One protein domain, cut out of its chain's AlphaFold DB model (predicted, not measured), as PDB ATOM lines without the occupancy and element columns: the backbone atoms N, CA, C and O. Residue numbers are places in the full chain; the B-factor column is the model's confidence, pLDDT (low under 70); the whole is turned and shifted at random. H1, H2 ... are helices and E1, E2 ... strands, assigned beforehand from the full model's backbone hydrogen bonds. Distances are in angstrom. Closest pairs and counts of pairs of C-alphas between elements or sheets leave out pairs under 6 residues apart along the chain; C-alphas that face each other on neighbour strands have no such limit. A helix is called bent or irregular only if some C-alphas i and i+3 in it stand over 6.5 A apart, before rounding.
ATOM      1  N   VAL A   7     164.939 177.839 164.533       86.31
ATOM      2  CA  VAL A   7     165.732 176.750 163.948       86.31
ATOM      3  C   VAL A   7     167.067 176.632 164.663       86.31
ATOM      4  O   VAL A   7     167.808 177.600 164.778       86.31
ATOM      5  N   ILE A   8     167.399 175.423 165.103       85.44
ATOM      6  CA  ILE A   8     168.727 175.099 165.625       85.44
ATOM      7  C   ILE A   8     169.383 174.151 164.623       85.44
ATOM      8  O   ILE A   8     168.797 173.126 164.268       85.44
ATOM      9  N   ALA A   9     170.576 174.500 164.150       87.19
ATOM     10  CA  ALA A   9     171.371 173.659 163.263       87.19
ATOM     11  C   ALA A   9     172.793 173.513 163.811       87.19
ATOM     12  O   ALA A   9     173.297 174.401 164.493       87.19
ATOM     13  N   ASN A  10     173.447 172.386 163.517       84.56
ATOM     14  CA  ASN A  10     174.816 172.170 163.990       84.56
ATOM     15  C   ASN A  10     175.786 173.180 163.377       84.56
ATOM     16  O   ASN A  10     176.610 173.719 164.098       84.56
ATOM     17  N   ASN A  11     175.651 173.445 162.076       86.12
ATOM     18  CA  ASN A  11     176.487 174.389 161.347       86.12
ATOM     19  C   ASN A  11     175.785 174.943 160.105       86.12
ATOM     20  O   ASN A  11     174.655 174.549 159.780       86.12
ATOM     21  N   VAL A  12     176.464 175.836 159.379       84.44
ATOM     22  CA  VAL A  12     175.942 176.422 158.132       84.44
ATOM     23  C   VAL A  12     175.565 175.343 157.106       84.44
ATOM     24  O   VAL A  12     174.536 175.470 156.449       84.44
ATOM     25  N   GLU A  13     176.324 174.248 156.982       86.94
ATOM     26  CA  GLU A  13     175.999 173.167 156.037       86.94
ATOM     27  C   GLU A  13     174.649 172.512 156.347       86.94
ATOM     28  O   GLU A  13     173.822 172.303 155.454       86.94
ATOM     29  N   MET A  14     174.410 172.219 157.624       86.19
ATOM     30  CA  MET A  14     173.159 171.627 158.086       86.19
ATOM     31  C   MET A  14     171.988 172.604 157.965       86.19
ATOM     32  O   MET A  14     170.876 172.171 157.663       86.19
ATOM     33  N   LEU A  15     172.235 173.909 158.112       86.38
ATOM     34  CA  LEU A  15     171.228 174.941 157.865       86.38
ATOM     35  C   LEU A  15     170.803 174.974 156.388       86.38
ATOM     36  O   LEU A  15     169.610 175.021 156.097       86.38
ATOM     37  N   LEU A  16     171.753 174.882 155.449       85.69
ATOM     38  CA  LEU A  16     171.458 174.855 154.008       85.69
ATOM     39  C   LEU A  16     170.704 173.588 153.577       85.69
ATOM     40  O   LEU A  16     169.955 173.625 152.604       85.69
ATOM     41  N   ARG A  17     170.891 172.467 154.285       85.56
ATOM     42  CA  ARG A  17     170.192 171.193 154.026       85.56
ATOM     43  C   ARG A  17     168.873 171.057 154.790       85.56
ATOM     44  O   ARG A  17     168.135 170.098 154.552       85.56
ATOM     45  N   TYR A  18     168.578 171.986 155.699       83.12
ATOM     46  CA  TYR A  18     167.390 171.930 156.540       83.12
ATOM     47  C   TYR A  18     166.129 171.886 155.681       83.12
ATOM     48  O   TYR A  18     165.970 172.697 154.767       83.12
ATOM     49  N   ASN A  19     165.255 170.917 155.976       79.69
ATOM     50  CA  ASN A  19     164.002 170.681 155.263       79.69
ATOM     51  C   ASN A  19     164.181 170.835 153.739       79.69
ATOM     52  O   ASN A  19     163.616 171.735 153.142       79.69
ATOM     53  N   GLN A  20     165.054 170.027 153.125       76.62
ATOM     54  CA  GLN A  20     165.324 170.018 151.672       76.62
ATOM     55  C   GLN A  20     165.851 171.338 151.059       76.62
ATOM     56  O   GLN A  20     165.914 171.460 149.835       76.62
ATOM     57  N   GLY A  21     166.311 172.285 151.882       78.94
ATOM     58  CA  GLY A  21     166.840 173.571 151.428       78.94
ATOM     59  C   GLY A  21     165.848 174.725 151.519       78.94
ATOM     60  O   GLY A  21     165.948 175.686 150.750       78.94
ATOM     61  N   GLU A  22     164.909 174.661 152.467       82.00
ATOM     62  CA  GLU A  22     163.925 175.715 152.736       82.00
ATOM     63  C   GLU A  22     164.592 177.086 152.930       82.00
ATOM     64  O   GLU A  22     164.116 178.099 152.413       82.00
ATOM     65  N   PHE A  23     165.743 177.105 153.605       85.81
ATOM     66  CA  PHE A  23     166.441 178.337 153.964       85.81
ATOM     67  C   PHE A  23     167.475 178.819 152.945       85.81
ATOM     68  O   PHE A  23     168.119 179.840 153.156       85.81
ATOM     69  N   LEU A  24     167.591 178.169 151.784       84.25
ATOM     70  CA  LEU A  24     168.484 178.629 150.714       84.25
ATOM     71  C   LEU A  24     168.082 180.018 150.180       84.25
ATOM     72  O   LEU A  24     168.922 180.840 149.840       84.25
ATOM     73  N   GLY A  25     166.780 180.305 150.088       79.75
ATOM     74  CA  GLY A  25     166.286 181.550 149.483       79.75
ATOM     75  C   GLY A  25     165.879 182.638 150.475       79.75
ATOM     76  O   GLY A  25     165.582 183.758 150.055       79.75
ATOM     77  N   LYS A  26     165.792 182.303 151.765       85.69
ATOM     78  CA  LYS A  26     165.314 183.174 152.839       85.69
ATOM     79  C   LYS A  26     165.807 182.620 154.173       85.69
ATOM     80  O   LYS A  26     165.578 181.452 154.457       85.69
ATOM     81  N   ALA A  27     166.411 183.462 155.005       84.38
ATOM     82  CA  ALA A  27     166.822 183.043 156.341       84.38
ATOM     83  C   ALA A  27     165.609 182.767 157.258       84.38
ATOM     84  O   ALA A  27     164.569 183.425 157.098       84.38
ATOM     85  N   PRO A  28     165.732 181.839 158.230       85.88
ATOM     86  CA  PRO A  28     164.774 181.718 159.327       85.88
ATOM     87  C   PRO A  28     164.641 183.046 160.078       85.88
ATOM     88  O   PRO A  28     165.566 183.860 160.064       85.88
ATOM     89  N   ALA A  29     163.501 183.258 160.741       82.50
ATOM     90  CA  ALA A  29     163.298 184.456 161.558       82.50
ATOM     91  C   ALA A  29     164.306 184.503 162.715       82.50
ATOM     92  O   ALA A  29     165.019 185.490 162.866       82.50
ATOM     93  N   ASP A  30     164.413 183.388 163.438       85.75
ATOM     94  CA  ASP A  30     165.345 183.198 164.540       85.75
ATOM     95  C   ASP A  30     166.068 181.865 164.345       85.75
ATOM     96  O   ASP A  30     165.427 180.824 164.163       85.75
ATOM     97  N   TYR A  31     167.400 181.874 164.361       86.88
ATOM     98  CA  TYR A  31     168.180 180.641 164.286       86.88
ATOM     99  C   TYR A  31     169.461 180.702 165.107       86.88
ATOM    100  O   TYR A  31     170.024 181.776 165.315       86.88
ATOM    101  N   TYR A  32     169.908 179.531 165.553       86.75
ATOM    102  CA  TYR A  32     171.154 179.352 166.287       86.75
ATOM    103  C   TYR A  32     171.998 178.247 165.650       86.75
ATOM    104  O   TYR A  32     171.476 177.182 165.293       86.75
ATOM    105  N   LEU A  33     173.293 178.517 165.499       88.38
ATOM    106  CA  LEU A  33     174.287 177.575 165.000       88.38
ATOM    107  C   LEU A  33     175.227 177.147 166.126       88.38
ATOM    108  O   LEU A  33     175.837 177.995 166.772       88.38
ATOM    109  N   ILE A  34     175.326 175.835 166.351       84.94
ATOM    110  CA  ILE A  34     176.028 175.262 167.510       84.94
ATOM    111  C   ILE A  34     177.551 175.329 167.349       84.94
ATOM    112  O   ILE A  34     178.243 175.693 168.293       84.94
ATOM    113  N   GLU A  35     178.091 174.964 166.184       87.31
ATOM    114  CA  GLU A  35     179.543 174.944 165.944       87.31
ATOM    115  C   GLU A  35     180.125 176.357 165.835       87.31
ATOM    116  O   GLU A  35     181.239 176.613 166.287       87.31
ATOM    117  N   GLU A  36     179.369 177.280 165.248       82.25
ATOM    118  CA  GLU A  36     179.753 178.676 165.083       82.25
ATOM    119  C   GLU A  36     179.431 179.546 166.306       82.25
ATOM    120  O   GLU A  36     179.806 180.717 166.289       82.25
ATOM    121  N   ASP A  37     178.747 178.989 167.318       85.88
ATOM    122  CA  ASP A  37     178.212 179.689 168.499       85.88
ATOM    123  C   ASP A  37     177.581 181.036 168.122       85.88
ATOM    124  O   ASP A  37     178.003 182.106 168.560       85.88
ATOM    125  N   TYR A  38     176.621 180.980 167.197       86.06
ATOM    126  CA  TYR A  38     176.055 182.168 166.570       86.06
ATOM    127  C   TYR A  38     174.536 182.171 166.636       86.06
ATOM    128  O   TYR A  38     173.887 181.261 166.110       86.06
ATOM    129  N   ALA A  39     173.969 183.246 167.182       85.69
ATOM    130  CA  ALA A  39     172.546 183.530 167.086       85.69
ATOM    131  C   ALA A  39     172.226 184.593 166.024       85.69
ATOM    132  O   ALA A  39     172.946 185.572 165.847       85.69
ATOM    133  N   SER A  40     171.088 184.461 165.341       84.06
ATOM    134  CA  SER A  40     170.685 185.338 164.228       84.06
ATOM    135  C   SER A  40     170.551 186.828 164.570       84.06
ATOM    136  O   SER A  40     170.593 187.666 163.668       84.06
ATOM    137  N   TRP A  41     170.382 187.164 165.849       81.06
ATOM    138  CA  TRP A  41     170.321 188.537 166.365       81.06
ATOM    139  C   TRP A  41     171.693 189.110 166.756       81.06
ATOM    140  O   TRP A  41     171.775 190.261 167.188       81.06
ATOM    141  N   GLU A  42     172.769 188.341 166.604       84.00
ATOM    142  CA  GLU A  42     174.131 188.760 166.915       84.00
ATOM    143  C   GLU A  42     174.871 189.264 165.671       84.00
ATOM    144  O   GLU A  42     174.551 188.939 164.520       84.00
ATOM    145  N   LEU A  43     175.899 190.079 165.907       78.00
ATOM    146  CA  LEU A  43     176.851 190.467 164.874       78.00
ATOM    147  C   LEU A  43     177.857 189.334 164.687       78.00
ATOM    148  O   LEU A  43     178.529 188.936 165.634       78.00
ATOM    149  N   THR A  44     177.986 188.844 163.458       78.69
ATOM    150  CA  THR A  44     178.959 187.804 163.119       78.69
ATOM    151  C   THR A  44     180.124 188.371 162.324       78.69
ATOM    152  O   THR A  44     179.950 189.205 161.436       78.69
ATOM    153  N   THR A  45     181.321 187.882 162.627       77.62
ATOM    154  CA  THR A  45     182.529 188.060 161.811       77.62
ATOM    155  C   THR A  45     182.833 186.817 160.972       77.62
ATOM    156  O   THR A  45     183.812 186.796 160.230       77.62
ATOM    157  N   ASN A  46     182.000 185.775 161.071       84.56
ATOM    158  CA  ASN A  46     182.188 184.532 160.341       84.56
ATOM    159  C   ASN A  46     181.840 184.731 158.858       84.56
ATOM    160  O   ASN A  46     180.684 184.962 158.489       84.56
ATOM    161  N   GLU A  47     182.847 184.602 157.996       85.62
ATOM    162  CA  GLU A  47     182.704 184.807 156.554       85.62
ATOM    163  C   GLU A  47     181.688 183.871 155.893       85.62
ATOM    164  O   GLU A  47     180.992 184.296 154.973       85.62
ATOM    165  N   SER A  48     181.530 182.631 156.368       84.81
ATOM    166  CA  SER A  48     180.554 181.683 155.809       84.81
ATOM    167  C   SER A  48     179.114 182.145 156.048       84.81
ATOM    168  O   SER A  48     178.267 182.053 155.157       84.81
ATOM    169  N   LEU A  49     178.841 182.706 157.229       85.88
ATOM    170  CA  LEU A  49     177.540 183.279 157.582       85.88
ATOM    171  C   LEU A  49     177.263 184.565 156.799       85.88
ATOM    172  O   LEU A  49     176.174 184.736 156.246       85.88
ATOM    173  N   LEU A  50     178.260 185.447 156.689       88.25
ATOM    174  CA  LEU A  50     178.146 186.658 155.876       88.25
ATOM    175  C   LEU A  50     177.928 186.312 154.394       88.25
ATOM    176  O   LEU A  50     177.082 186.917 153.737       88.25
ATOM    177  N   ALA A  51     178.630 185.308 153.864       89.62
ATOM    178  CA  ALA A  51     178.448 184.814 152.501       89.62
ATOM    179  C   ALA A  51     177.046 184.236 152.278       89.62
ATOM    180  O   ALA A  51     176.421 184.512 151.250       89.62
ATOM    181  N   TYR A  52     176.508 183.497 153.245       90.25
ATOM    182  CA  TYR A  52     175.130 183.015 153.206       90.25
ATOM    183  C   TYR A  52     174.121 184.175 153.134       90.25
ATOM    184  O   TYR A  52     173.282 184.213 152.232       90.25
ATOM    185  N   GLN A  53     174.257 185.183 154.001       89.00
ATOM    186  CA  GLN A  53     173.397 186.372 153.982       89.00
ATOM    187  C   GLN A  53     173.493 187.141 152.652       89.00
ATOM    188  O   GLN A  53     172.472 187.554 152.091       89.00
ATOM    189  N   ARG A  54     174.707 187.300 152.104       92.50
ATOM    190  CA  ARG A  54     174.938 187.905 150.780       92.50
ATOM    191  C   ARG A  54     174.267 187.090 149.665       92.50
ATOM    192  O   ARG A  54     173.639 187.674 148.784       92.50
ATOM    193  N   THR A  55     174.302 185.759 149.738       92.31
ATOM    194  CA  THR A  55     173.662 184.868 148.750       92.31
ATOM    195  C   THR A  55     172.147 185.058 148.713       92.31
ATOM    196  O   THR A  55     171.570 185.176 147.632       92.31
ATOM    197  N   ILE A  56     171.498 185.208 149.872       91.25
ATOM    198  CA  ILE A  56     170.061 185.520 149.943       91.25
ATOM    199  C   ILE A  56     169.749 186.848 149.230       91.25
ATOM    200  O   ILE A  56     168.766 186.939 148.490       91.25
ATOM    201  N   LYS A  57     170.596 187.877 149.390       91.69
ATOM    202  CA  LYS A  57     170.428 189.160 148.679       91.69
ATOM    203  C   LYS A  57     170.558 188.998 147.161       91.69
ATOM    204  O   LYS A  57     169.784 189.620 146.430       91.69
ATOM    205  N   VAL A  58     171.487 188.160 146.692       92.69
ATOM    206  CA  VAL A  58     171.644 187.826 145.264       92.69
ATOM    207  C   VAL A  58     170.404 187.112 144.729       92.69
ATOM    208  O   VAL A  58     169.879 187.499 143.688       92.69
ATOM    209  N   ILE A  59     169.888 186.119 145.455       92.56
ATOM    210  CA  ILE A  59     168.659 185.395 145.095       92.56
ATOM    211  C   ILE A  59     167.480 186.362 144.984       92.56
ATOM    212  O   ILE A  59     166.730 186.310 144.009       92.56
ATOM    213  N   ALA A  60     167.324 187.271 145.948       91.06
ATOM    214  CA  ALA A  60     166.278 188.287 145.914       91.06
ATOM    215  C   ALA A  60     166.416 189.218 144.695       91.06
ATOM    216  O   ALA A  60     165.418 189.523 144.042       91.06
ATOM    217  N   LEU A  61     167.645 189.627 144.356       91.12
ATOM    218  CA  LEU A  61     167.924 190.431 143.165       91.12
ATOM    219  C   LEU A  61     167.550 189.673 141.883       91.12
ATOM    220  O   LEU A  61     166.805 190.204 141.065       91.12
ATOM    221  N   LEU A  62     167.982 188.422 141.726       91.94
ATOM    222  CA  LEU A  62     167.638 187.612 140.553       91.94
ATOM    223  C   LEU A  62     166.127 187.413 140.418       91.94
ATOM    224  O   LEU A  62     165.590 187.576 139.325       91.94
ATOM    225  N   LYS A  63     165.422 187.143 141.523       91.31
ATOM    226  CA  LYS A  63     163.956 187.021 141.535       91.31
ATOM    227  C   LYS A  63     163.241 188.307 141.117       91.31
ATOM    228  O   LYS A  63     162.189 188.219 140.500       91.31
ATOM    229  N   SER A  64     163.804 189.475 141.432       89.94
ATOM    230  CA  SER A  64     163.250 190.777 141.024       89.94
ATOM    231  C   SER A  64     163.417 191.088 139.533       89.94
ATOM    232  O   SER A  64     162.700 191.935 139.008       89.94
ATOM    233  N   ILE A  65     164.359 190.418 138.862       90.12
ATOM    234  CA  ILE A  65     164.665 190.604 137.435       90.12
ATOM    235  C   ILE A  65     164.028 189.495 136.586       90.12
ATOM    236  O   ILE A  65     163.739 189.706 135.411       90.12
ATOM    237  N   ALA A  66     163.847 188.304 137.165       90.56
ATOM    238  CA  ALA A  66     163.258 187.153 136.498       90.56
ATOM    239  C   ALA A  66     161.831 187.443 136.030       90.56
ATOM    240  O   ALA A  66     161.036 188.056 136.741       90.56
ATOM    241  N   ASP A  67     161.490 186.942 134.847       89.62
ATOM    242  CA  ASP A  67     160.156 187.116 134.278       89.62
ATOM    243  C   ASP A  67     159.126 186.231 134.989       89.62
ATOM    244  O   ASP A  67     157.966 186.604 135.144       89.62
ATOM    245  N   VAL A  68     159.555 185.046 135.436       89.31
ATOM    246  CA  VAL A  68     158.746 184.134 136.249       89.31
ATOM    247  C   VAL A  68     159.613 183.564 137.362       89.31
ATOM    248  O   VAL A  68     160.731 183.106 137.129       89.31
ATOM    249  N   THR A  69     159.073 183.541 138.578       87.81
ATOM    250  CA  THR A  69     159.673 182.820 139.703       87.81
ATOM    251  C   THR A  69     158.776 181.646 140.066       87.81
ATOM    252  O   THR A  69     157.570 181.807 140.254       87.81
ATOM    253  N   GLN A  70     159.345 180.444 140.122       84.31
ATOM    254  CA  GLN A  70     158.615 179.247 140.528       84.31
ATOM    255  C   GLN A  70     159.045 178.859 141.935       84.31
ATOM    256  O   GLN A  70     160.204 178.528 142.178       84.31
ATOM    257  N   ALA A  71     158.108 178.926 142.877       76.12
ATOM    258  CA  ALA A  71     158.318 178.382 144.207       76.12
ATOM    259  C   ALA A  71     158.138 176.863 144.150       76.12
ATOM    260  O   ALA A  71     157.120 176.366 143.669       76.12
ATOM    261  N   LYS A  72     159.116 176.128 144.669       74.62
ATOM    262  CA  LYS A  72     159.037 174.683 144.859       74.62
ATOM    263  C   LYS A  72     159.110 174.431 146.356       74.62
ATOM    264  O   LYS A  72     159.956 175.029 147.025       74.62
ATOM    265  N   ALA A  73     158.173 173.635 146.874       69.56
ATOM    266  CA  ALA A  73     158.038 173.395 148.307       69.56
ATOM    267  C   ALA A  73     159.406 173.057 148.912       69.56
ATOM    268  O   ALA A  73     160.137 172.252 148.338       69.56
ATOM    269  N   ASN A  74     159.734 173.695 150.039       68.56
ATOM    270  CA  ASN A  74     160.954 173.431 150.800       68.56
ATOM    271  C   ASN A  74     162.275 173.722 150.045       68.56
ATOM    272  O   ASN A  74     163.301 173.125 150.343       68.56
ATOM    273  N   THR A  75     162.280 174.646 149.071       79.38
ATOM    274  CA  THR A  75     163.498 175.081 148.353       79.38
ATOM    275  C   THR A  75     163.491 176.590 148.071       79.38
ATOM    276  O   THR A  75     162.453 177.248 148.159       79.38
ATOM    277  N   ALA A  76     164.624 177.147 147.627       78.56
ATOM    278  CA  ALA A  76     164.701 178.531 147.140       78.56
ATOM    279  C   ALA A  76     163.885 178.802 145.857       78.56
ATOM    280  O   ALA A  76     163.642 179.972 145.531       78.56
ATOM    281  N   GLY A  77     163.441 177.755 145.153       86.94
ATOM    282  CA  GLY A  77     162.730 177.842 143.880       86.94
ATOM    283  C   GLY A  77     163.643 178.073 142.674       86.94
ATOM    284  O   GLY A  77     164.859 177.879 142.732       86.94
ATOM    285  N   GLU A  78     163.039 178.497 141.570       89.94
ATOM    286  CA  GLU A  78     163.703 178.697 140.280       89.94
ATOM    287  C   GLU A  78     163.409 180.103 139.744       89.94
ATOM    288  O   GLU A  78     162.289 180.614 139.867       89.94
ATOM    289  N   ALA A  79     164.420 180.731 139.146       90.94
ATOM    290  CA  ALA A  79     164.296 181.988 138.415       90.94
ATOM    291  C   ALA A  79     164.303 181.701 136.910       90.94
ATOM    292  O   ALA A  79     165.245 181.098 136.393       90.94
ATOM    293  N   ILE A  80     163.252 182.116 136.205       91.38
ATOM    294  CA  ILE A  80     163.104 181.900 134.765       91.38
ATOM    295  C   ILE A  80     163.284 183.232 134.045       91.38
ATOM    296  O   ILE A  80     162.596 184.211 134.343       91.38
ATOM    297  N   PHE A  81     164.187 183.238 133.070       92.12
ATOM    298  CA  PHE A  81     164.508 184.403 132.256       92.12
ATOM    299  C   PHE A  81     164.112 184.154 130.799       92.12
ATOM    300  O   PHE A  81     164.512 183.153 130.194       92.12
ATOM    301  N   PHE A  82     163.348 185.086 130.236       88.19
ATOM    302  CA  PHE A  82     162.988 185.167 128.829       88.19
ATOM    303  C   PHE A  82     163.740 186.332 128.187       88.19
ATOM    304  O   PHE A  82     163.486 187.507 128.452       88.19
ATOM    305  N   ALA A  83     164.685 185.987 127.321       83.75
ATOM    306  CA  ALA A  83     165.365 186.949 126.467       83.75
ATOM    307  C   ALA A  83     165.561 186.326 125.080       83.75
ATOM    308  O   ALA A  83     164.583 186.089 124.379       83.75
ATOM    309  N   THR A  84     166.791 185.995 124.686       74.81
ATOM    310  CA  THR A  84     167.045 185.312 123.404       74.81
ATOM    311  C   THR A  84     166.523 183.873 123.410       74.81
ATOM    312  O   THR A  84     166.093 183.351 122.384       74.81
ATOM    313  N   ARG A  85     166.563 183.226 124.579       80.62
ATOM    314  CA  ARG A  85     166.058 181.876 124.849       80.62
ATOM    315  C   ARG A  85     165.446 181.841 126.246       80.62
ATOM    316  O   ARG A  85     165.626 182.776 127.026       80.62
ATOM    317  N   LYS A  86     164.718 180.769 126.558       89.62
ATOM    318  CA  LYS A  86     164.258 180.490 127.921       89.62
ATOM    319  C   LYS A  86     165.399 179.835 128.697       89.62
ATOM    320  O   LYS A  86     165.837 178.754 128.309       89.62
ATOM    321  N   ILE A  87     165.821 180.442 129.803       91.25
ATOM    322  CA  ILE A  87     166.738 179.819 130.765       91.25
ATOM    323  C   ILE A  87     166.039 179.676 132.106       91.25
ATOM    324  O   ILE A  87     165.436 180.623 132.609       91.25
ATOM    325  N   ILE A  88     166.124 178.473 132.665       91.38
ATOM    326  CA  ILE A  88     165.663 178.147 134.012       91.38
ATOM    327  C   ILE A  88     166.903 178.099 134.899       91.38
ATOM    328  O   ILE A  88     167.859 177.395 134.584       91.38
ATOM    329  N   MET A  89     166.927 178.874 135.973       92.00
ATOM    330  CA  MET A  89     168.022 178.886 136.936       92.00
ATOM    331  C   MET A  89     167.496 178.399 138.290       92.00
ATOM    332  O   MET A  89     166.877 179.183 139.019       92.00
ATOM    333  N   PRO A  90     167.730 177.125 138.643       91.25
ATOM    334  CA  PRO A  90     167.485 176.626 139.986       91.25
ATOM    335  C   PRO A  90     168.363 177.368 140.986       91.25
ATOM    336  O   PRO A  90     169.581 177.411 140.838       91.25
ATOM    337  N   LEU A  91     167.754 177.953 142.017       90.44
ATOM    338  CA  LEU A  91     168.445 178.772 143.019       90.44
ATOM    339  C   LEU A  91     169.037 177.884 144.126       90.44
ATOM    340  O   LEU A  91     168.855 178.130 145.315       90.44
ATOM    341  N   HIS A  92     169.703 176.805 143.718       87.88
ATOM    342  CA  HIS A  92     170.314 175.819 144.597       87.88
ATOM    343  C   HIS A  92     171.825 176.038 144.683       87.88
ATOM    344  O   HIS A  92     172.473 176.309 143.675       87.88
ATOM    345  N   TYR A  93     172.386 175.926 145.883       90.00
ATOM    346  CA  TYR A  93     173.815 176.083 146.133       90.00
ATOM    347  C   TYR A  93     174.234 175.298 147.377       90.00
ATOM    348  O   TYR A  93     173.409 174.961 148.226       90.00
ATOM    349  N   ASP A  94     175.530 175.021 147.475       87.19
ATOM    350  CA  ASP A  94     176.160 174.318 148.589       87.19
ATOM    351  C   ASP A  94     177.146 175.224 149.346       87.19
ATOM    352  O   ASP A  94     177.384 176.379 148.985       87.19
ATOM    353  N   VAL A  95     177.765 174.687 150.400       86.88
ATOM    354  CA  VAL A  95     178.773 175.415 151.192       86.88
ATOM    355  C   VAL A  95     179.973 175.833 150.337       86.88
ATOM    356  O   VAL A  95     180.528 176.908 150.542       86.88
ATOM    357  N   LYS A  96     180.357 175.038 149.330       88.12
ATOM    358  CA  LYS A  96     181.483 175.366 148.438       88.12
ATOM    359  C   LYS A  96     181.194 176.606 147.595       88.12
ATOM    360  O   LYS A  96     182.099 177.387 147.306       88.12
ATOM    361  N   SER A  97     179.932 176.814 147.235       88.25
ATOM    362  CA  SER A  97     179.473 177.987 146.492       88.25
ATOM    363  C   SER A  97     179.610 179.283 147.303       88.25
ATOM    364  O   SER A  97     179.836 180.342 146.712       88.25
ATOM    365  N   LEU A  98     179.565 179.208 148.643       88.19
ATOM    366  CA  LEU A  98     179.699 180.371 149.533       88.19
ATOM    367  C   LEU A  98     181.063 181.072 149.415       88.19
ATOM    368  O   LEU A  98     181.156 182.274 149.656       88.19
ATOM    369  N   ALA A  99     182.104 180.360 148.977       87.94
ATOM    370  CA  ALA A  99     183.441 180.926 148.792       87.94
ATOM    371  C   ALA A  99     183.515 181.983 147.673       87.94
ATOM    372  O   ALA A  99     184.439 182.790 147.658       87.94
ATOM    373  N   ASN A 100     182.561 181.985 146.735       88.31
ATOM    374  CA  ASN A 100     182.591 182.852 145.554       88.31
ATOM    375  C   ASN A 100     181.464 183.893 145.537       88.31
ATOM    376  O   ASN A 100     181.106 184.409 144.481       88.31
ATOM    377  N   VAL A 101     180.859 184.186 146.687       90.38
ATOM    378  CA  VAL A 101     179.732 185.121 146.753       90.38
ATOM    379  C   VAL A 101     180.246 186.558 146.594       90.38
ATOM    380  O   VAL A 101     181.183 186.941 147.300       90.38
ATOM    381  N   PRO A 102     179.648 187.374 145.706       90.88
ATOM    382  CA  PRO A 102     180.046 188.768 145.535       90.88
ATOM    383  C   PRO A 102     179.879 189.571 146.828       90.88
ATOM    384  O   PRO A 102     179.040 189.263 147.679       90.88
ATOM    385  N   SER A 103     180.678 190.628 146.969       91.31
ATOM    386  CA  SER A 103     180.616 191.521 148.125       91.31
ATOM    387  C   SER A 103     179.293 192.291 148.187       91.31
ATOM    388  O   SER A 103     178.623 192.513 147.176       91.31
ATOM    389  N   ASP A 104     178.922 192.758 149.380       89.31
ATOM    390  CA  ASP A 104     177.678 193.517 149.570       89.31
ATOM    391  C   ASP A 104     177.640 194.814 148.740       89.31
ATOM    392  O   ASP A 104     176.591 195.201 148.215       89.31
ATOM    393  N   ALA A 105     178.806 195.441 148.558       90.00
ATOM    394  CA  ALA A 105     178.980 196.619 147.718       90.00
ATOM    395  C   ALA A 105     178.740 196.312 146.229       90.00
ATOM    396  O   ALA A 105     178.056 197.076 145.553       90.00
ATOM    397  N   GLU A 106     179.254 195.185 145.718       90.69
ATOM    398  CA  GLU A 106     179.036 194.745 144.332       90.69
ATOM    399  C   GLU A 106     177.551 194.453 144.058       90.69
ATOM    400  O   GLU A 106     177.016 194.874 143.030       90.69
ATOM    401  N   ILE A 107     176.864 193.787 144.995       90.88
ATOM    402  CA  ILE A 107     175.432 193.466 144.886       90.88
ATOM    403  C   ILE A 107     174.585 194.743 144.898       90.88
ATOM    404  O   ILE A 107     173.685 194.901 144.070       90.88
ATOM    405  N   SER A 108     174.866 195.653 145.834       89.50
ATOM    406  CA  SER A 108     174.121 196.910 145.972       89.50
ATOM    407  C   SER A 108     174.325 197.807 144.754       89.50
ATOM    408  O   SER A 108     173.350 198.299 144.195       89.50
ATOM    409  N   LYS A 109     175.565 197.916 144.260       90.38
ATOM    410  CA  LYS A 109     175.879 198.664 143.039       90.38
ATOM    411  C   LYS A 109     175.111 198.134 141.827       90.38
ATOM    412  O   LYS A 109     174.489 198.925 141.128       90.38
ATOM    413  N   LEU A 110     175.099 196.817 141.603       90.69
ATOM    414  CA  LEU A 110     174.341 196.224 140.497       90.69
ATOM    415  C   LEU A 110     172.832 196.481 140.642       90.69
ATOM    416  O   LEU A 110     172.160 196.800 139.664       90.69
ATOM    417  N   ARG A 111     172.285 196.366 141.859       89.88
ATOM    418  CA  ARG A 111     170.873 196.682 142.123       89.88
ATOM    419  C   ARG A 111     170.555 198.133 141.761       89.88
ATOM    420  O   ARG A 111     169.557 198.380 141.087       89.88
ATOM    421  N   ASP A 112     171.383 199.072 142.196       88.38
ATOM    422  CA  ASP A 112     171.162 200.490 141.931       88.38
ATOM    423  C   ASP A 112     171.287 200.798 140.436       88.38
ATOM    424  O   ASP A 112     170.409 201.454 139.871       88.38
ATOM    425  N   GLU A 113     172.293 200.227 139.766       87.56
ATOM    426  CA  GLU A 113     172.456 200.313 138.313       87.56
ATOM    427  C   GLU A 113     171.210 199.795 137.583       87.56
ATOM    428  O   GLU A 113     170.773 200.429 136.629       87.56
ATOM    429  N   LEU A 114     170.607 198.682 138.011       86.38
ATOM    430  CA  LEU A 114     169.440 198.091 137.349       86.38
ATOM    431  C   LEU A 114     168.132 198.865 137.585       86.38
ATOM    432  O   LEU A 114     167.284 198.888 136.692       86.38
ATOM    433  N   PHE A 115     167.955 199.495 138.755       82.88
ATOM    434  CA  PHE A 115     166.649 200.019 139.189       82.88
ATOM    435  C   PHE A 115     166.574 201.529 139.481       82.88
ATOM    436  O   PHE A 115     165.454 202.044 139.567       82.88
ATOM    437  N   GLN A 116     167.686 202.263 139.631       69.88
ATOM    438  CA  GLN A 116     167.662 203.687 140.023       69.88
ATOM    439  C   GLN A 116     167.829 204.691 138.864       69.88
ATOM    440  O   GLN A 116     167.389 205.830 138.993       69.88
ATOM    441  N   GLU A 117     168.382 204.304 137.713       60.69
ATOM    442  CA  GLU A 117     168.702 205.252 136.630       60.69
ATOM    443  C   GLU A 117     167.554 205.568 135.640       60.69
ATOM    444  O   GLU A 117     166.602 204.802 135.478       60.69
ATOM    445  N   HIS A 118     167.684 206.681 134.896       54.88
ATOM    446  CA  HIS A 118     166.733 207.232 133.904       54.88
ATOM    447  C   HIS A 118     166.406 206.326 132.679       54.88
ATOM    448  O   HIS A 118     165.729 206.763 131.750       54.88
ATOM    449  N   HIS A 119     166.798 205.045 132.689       59.28
ATOM    450  CA  HIS A 119     166.557 204.045 131.634       59.28
ATOM    451  C   HIS A 119     165.992 202.717 132.185       59.28
ATOM    452  O   HIS A 119     166.405 201.631 131.772       59.28
ATOM    453  N   LYS A 120     165.037 202.799 133.123       57.47
ATOM    454  CA  LYS A 120     164.513 201.656 133.903       57.47
ATOM    455  C   LYS A 120     164.040 200.440 133.099       57.47
ATOM    456  O   LYS A 120     164.138 199.332 133.606       57.47
ATOM    457  N   ALA A 121     163.517 200.615 131.885       63.22
ATOM    458  CA  ALA A 121     162.961 199.490 131.129       63.22
ATOM    459  C   ALA A 121     164.043 198.623 130.454       63.22
ATOM    460  O   ALA A 121     163.943 197.404 130.454       63.22
ATOM    461  N   ALA A 122     165.099 199.234 129.908       76.19
ATOM    462  CA  ALA A 122     166.067 198.515 129.073       76.19
ATOM    463  C   ALA A 122     167.134 197.757 129.879       76.19
ATOM    464  O   ALA A 122     167.643 196.735 129.421       76.19
ATOM    465  N   ARG A 123     167.482 198.247 131.075       85.88
ATOM    466  CA  ARG A 123     168.575 197.701 131.892       85.88
ATOM    467  C   ARG A 123     168.321 196.261 132.367       85.88
ATOM    468  O   ARG A 123     169.168 195.409 132.083       85.88
ATOM    469  N   PRO A 124     167.164 195.927 132.978       88.56
ATOM    470  CA  PRO A 124     166.847 194.542 133.323       88.56
ATOM    471  C   PRO A 124     166.840 193.616 132.101       88.56
ATOM    472  O   PRO A 124     167.357 192.505 132.169       88.56
ATOM    473  N   ASP A 125     166.332 194.079 130.955       88.38
ATOM    474  CA  ASP A 125     166.288 193.285 129.722       88.38
ATOM    475  C   ASP A 125     167.676 192.997 129.134       88.38
ATOM    476  O   ASP A 125     167.925 191.895 128.638       88.38
ATOM    477  N   ILE A 126     168.599 193.962 129.202       90.06
ATOM    478  CA  ILE A 126     170.002 193.758 128.817       90.06
ATOM    479  C   ILE A 126     170.649 192.743 129.759       90.06
ATOM    480  O   ILE A 126     171.254 191.780 129.290       90.06
ATOM    481  N   PHE A 127     170.449 192.877 131.072       92.88
ATOM    482  CA  PHE A 127     170.987 191.927 132.045       92.88
ATOM    483  C   PHE A 127     170.446 190.504 131.834       92.88
ATOM    484  O   PHE A 127     171.218 189.544 131.834       92.88
ATOM    485  N   LYS A 128     169.147 190.352 131.532       92.12
ATOM    486  CA  LYS A 128     168.543 189.061 131.158       92.12
ATOM    487  C   LYS A 128     169.201 188.438 129.927       92.12
ATOM    488  O   LYS A 128     169.444 187.229 129.926       92.12
ATOM    489  N   ARG A 129     169.522 189.235 128.898       90.94
ATOM    490  CA  ARG A 129     170.266 188.770 127.708       90.94
ATOM    491  C   ARG A 129     171.665 188.273 128.062       90.94
ATOM    492  O   ARG A 129     172.088 187.238 127.551       90.94
ATOM    493  N   VAL A 130     172.361 188.970 128.960       92.88
ATOM    494  CA  VAL A 130     173.678 188.529 129.435       92.88
ATOM    495  C   VAL A 130     173.568 187.205 130.186       92.88
ATOM    496  O   VAL A 130     174.299 186.276 129.855       92.88
ATOM    497  N   ILE A 131     172.621 187.072 131.121       92.50
ATOM    498  CA  ILE A 131     172.378 185.807 131.837       92.50
ATOM    499  C   ILE A 131     172.113 184.675 130.840       92.50
ATOM    500  O   ILE A 131     172.779 183.644 130.886       92.50
ATOM    501  N   THR A 132     171.182 184.865 129.902       90.56
ATOM    502  CA  THR A 132     170.863 183.820 128.913       90.56
ATOM    503  C   THR A 132     172.079 183.427 128.081       90.56
ATOM    504  O   THR A 132     172.303 182.239 127.888       90.56
ATOM    505  N   ARG A 133     172.906 184.390 127.657       90.88
ATOM    506  CA  ARG A 133     174.146 184.128 126.908       90.88
ATOM    507  C   ARG A 133     175.174 183.327 127.714       90.88
ATOM    508  O   ARG A 133     175.834 182.465 127.145       90.88
ATOM    509  N   PHE A 134     175.323 183.602 129.009       90.62
ATOM    510  CA  PHE A 134     176.312 182.927 129.859       90.62
ATOM    511  C   PHE A 134     175.935 181.482 130.204       90.62
ATOM    512  O   PHE A 134     176.831 180.658 130.367       90.62
ATOM    513  N   PHE A 135     174.638 181.177 130.308       91.94
ATOM    514  CA  PHE A 135     174.153 179.881 130.803       91.94
ATOM    515  C   PHE A 135     173.456 179.012 129.749       91.94
ATOM    516  O   PHE A 135     172.922 177.960 130.102       91.94
ATOM    517  N   ASP A 136     173.470 179.409 128.471       85.38
ATOM    518  CA  ASP A 136     172.832 178.651 127.378       85.38
ATOM    519  C   ASP A 136     173.406 177.233 127.227       85.38
ATOM    520  O   ASP A 136     172.671 176.292 126.943       85.38
ATOM    521  N   GLN A 137     174.710 177.070 127.468       85.19
ATOM    522  CA  GLN A 137     175.421 175.788 127.350       85.19
ATOM    523  C   GLN A 137     175.734 175.131 128.705       85.19
ATOM    524  O   GLN A 137     176.307 174.045 128.740       85.19
ATOM    525  N   GLU A 138     175.364 175.776 129.814       88.44
ATOM    526  CA  GLU A 138     175.604 175.266 131.166       88.44
ATOM    527  C   GLU A 138     174.477 174.324 131.600       88.44
ATOM    528  O   GLU A 138     173.291 174.563 131.320       88.44
TER     529      GLU A 138
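Overview. This is residues 7 to 138 of the 344 residues of an uncharacterized protein of Pseudomonas sp. AP42 (UniProt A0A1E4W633). A long helix, H2, runs through the middle of an elongated body, with a small unit at each end. Near its last residues a three-stranded sheet, E3 E4 E5, has H5 across the same face that H2 is on; near its first residues lie H1 and the two parallel strands E1 and E2, while H4 runs side by side with H2 and H3 crosses it. The printed part has 132 residues, with five named helices and five named strands in the order E1 H1 E2 H2 E3 E4 E5 H3 H4 H5, and its class is mixed, helices and strands. The sheet E3 - E4 - E5 is antiparallel. The whole is compact, with a radius of gyration of the C-alphas of 16.0 A, and spans 46 by 29 by 24 A.

Along the chain. E1 is residues 7 to 9, beginning at C-alpha 7 (165.732, 176.750, 163.948). H1 is residues 12 to 24 and irregular: C-alphas 20 and 23 are 8.7 A apart. E2 is residues 30 to 33. H2, residues 47 to 65, is 26.9 A long and begins at C-alpha 47 (182.704, 184.807, 156.554). E3 is residues 68 to 70, E4 residues 78 to 82, 13.2 A, and E5 residues 86 to 90, 13.1 A. H3 is residues 95 to 100, H4 residues 104 to 115, 16.5 A, and H5 residues 122 to 135, 20.4 A, ending at C-alpha 135 (174.153, 179.881, 130.803).

Arrangement. H2 is the hub. With residues 54 to 61 it touches H4 at a shallow tilt of 7 degrees, the same way; the closest C-alphas, of Arg 54 and Asp 104, are 6.4 A apart. It touches H3 about perpendicular, at 76 degrees, the C-alphas of Ala 51 and Leu 98 being closest at 5.5 A. H1 and H2 only just touch, with 3 pairs of C-alphas within 8 A, closest Val 12 and Leu 49 at 7.1 A. E1, H1 and E2 form a strand-helix-strand unit, two parallel neighbour strands with a helix between, its crossover right-handed; N 9 and O 32 are 3.1 A apart. E3, E4 and E5 form a meander, each strand the antiparallel neighbour of the one before; N 70 and O 78 are 3.0 A apart, N 89 and O 79 2.8 A. H2 and H5 are on the same face of this sheet, two layers, at heights over the sheet of 13.7 A and 9.0 A. H4 and H5 touch only at the corner, closest C-alphas Leu 114 and Arg 123, 5.5 A. Every O i to N i+4 pair is within hydrogen-bond range in H2, H4 and H5; in H1 4 of 9 are, with 8 of 10 O i to N i+3 pairs, and in H3 0 of 2, with 3 of 3.

Size, cuts and confidence. The two C-alphas farthest apart, of Ile 34 and His 118, are 47.3 A apart. The printed part has no cut. The link from E2 to H2, residues 34 to 46, is long. Residues 116 to 121 stand free. The mean pLDDT of the printed part is 85.6; residues 73 to 74 and 116 to 121 are under 70.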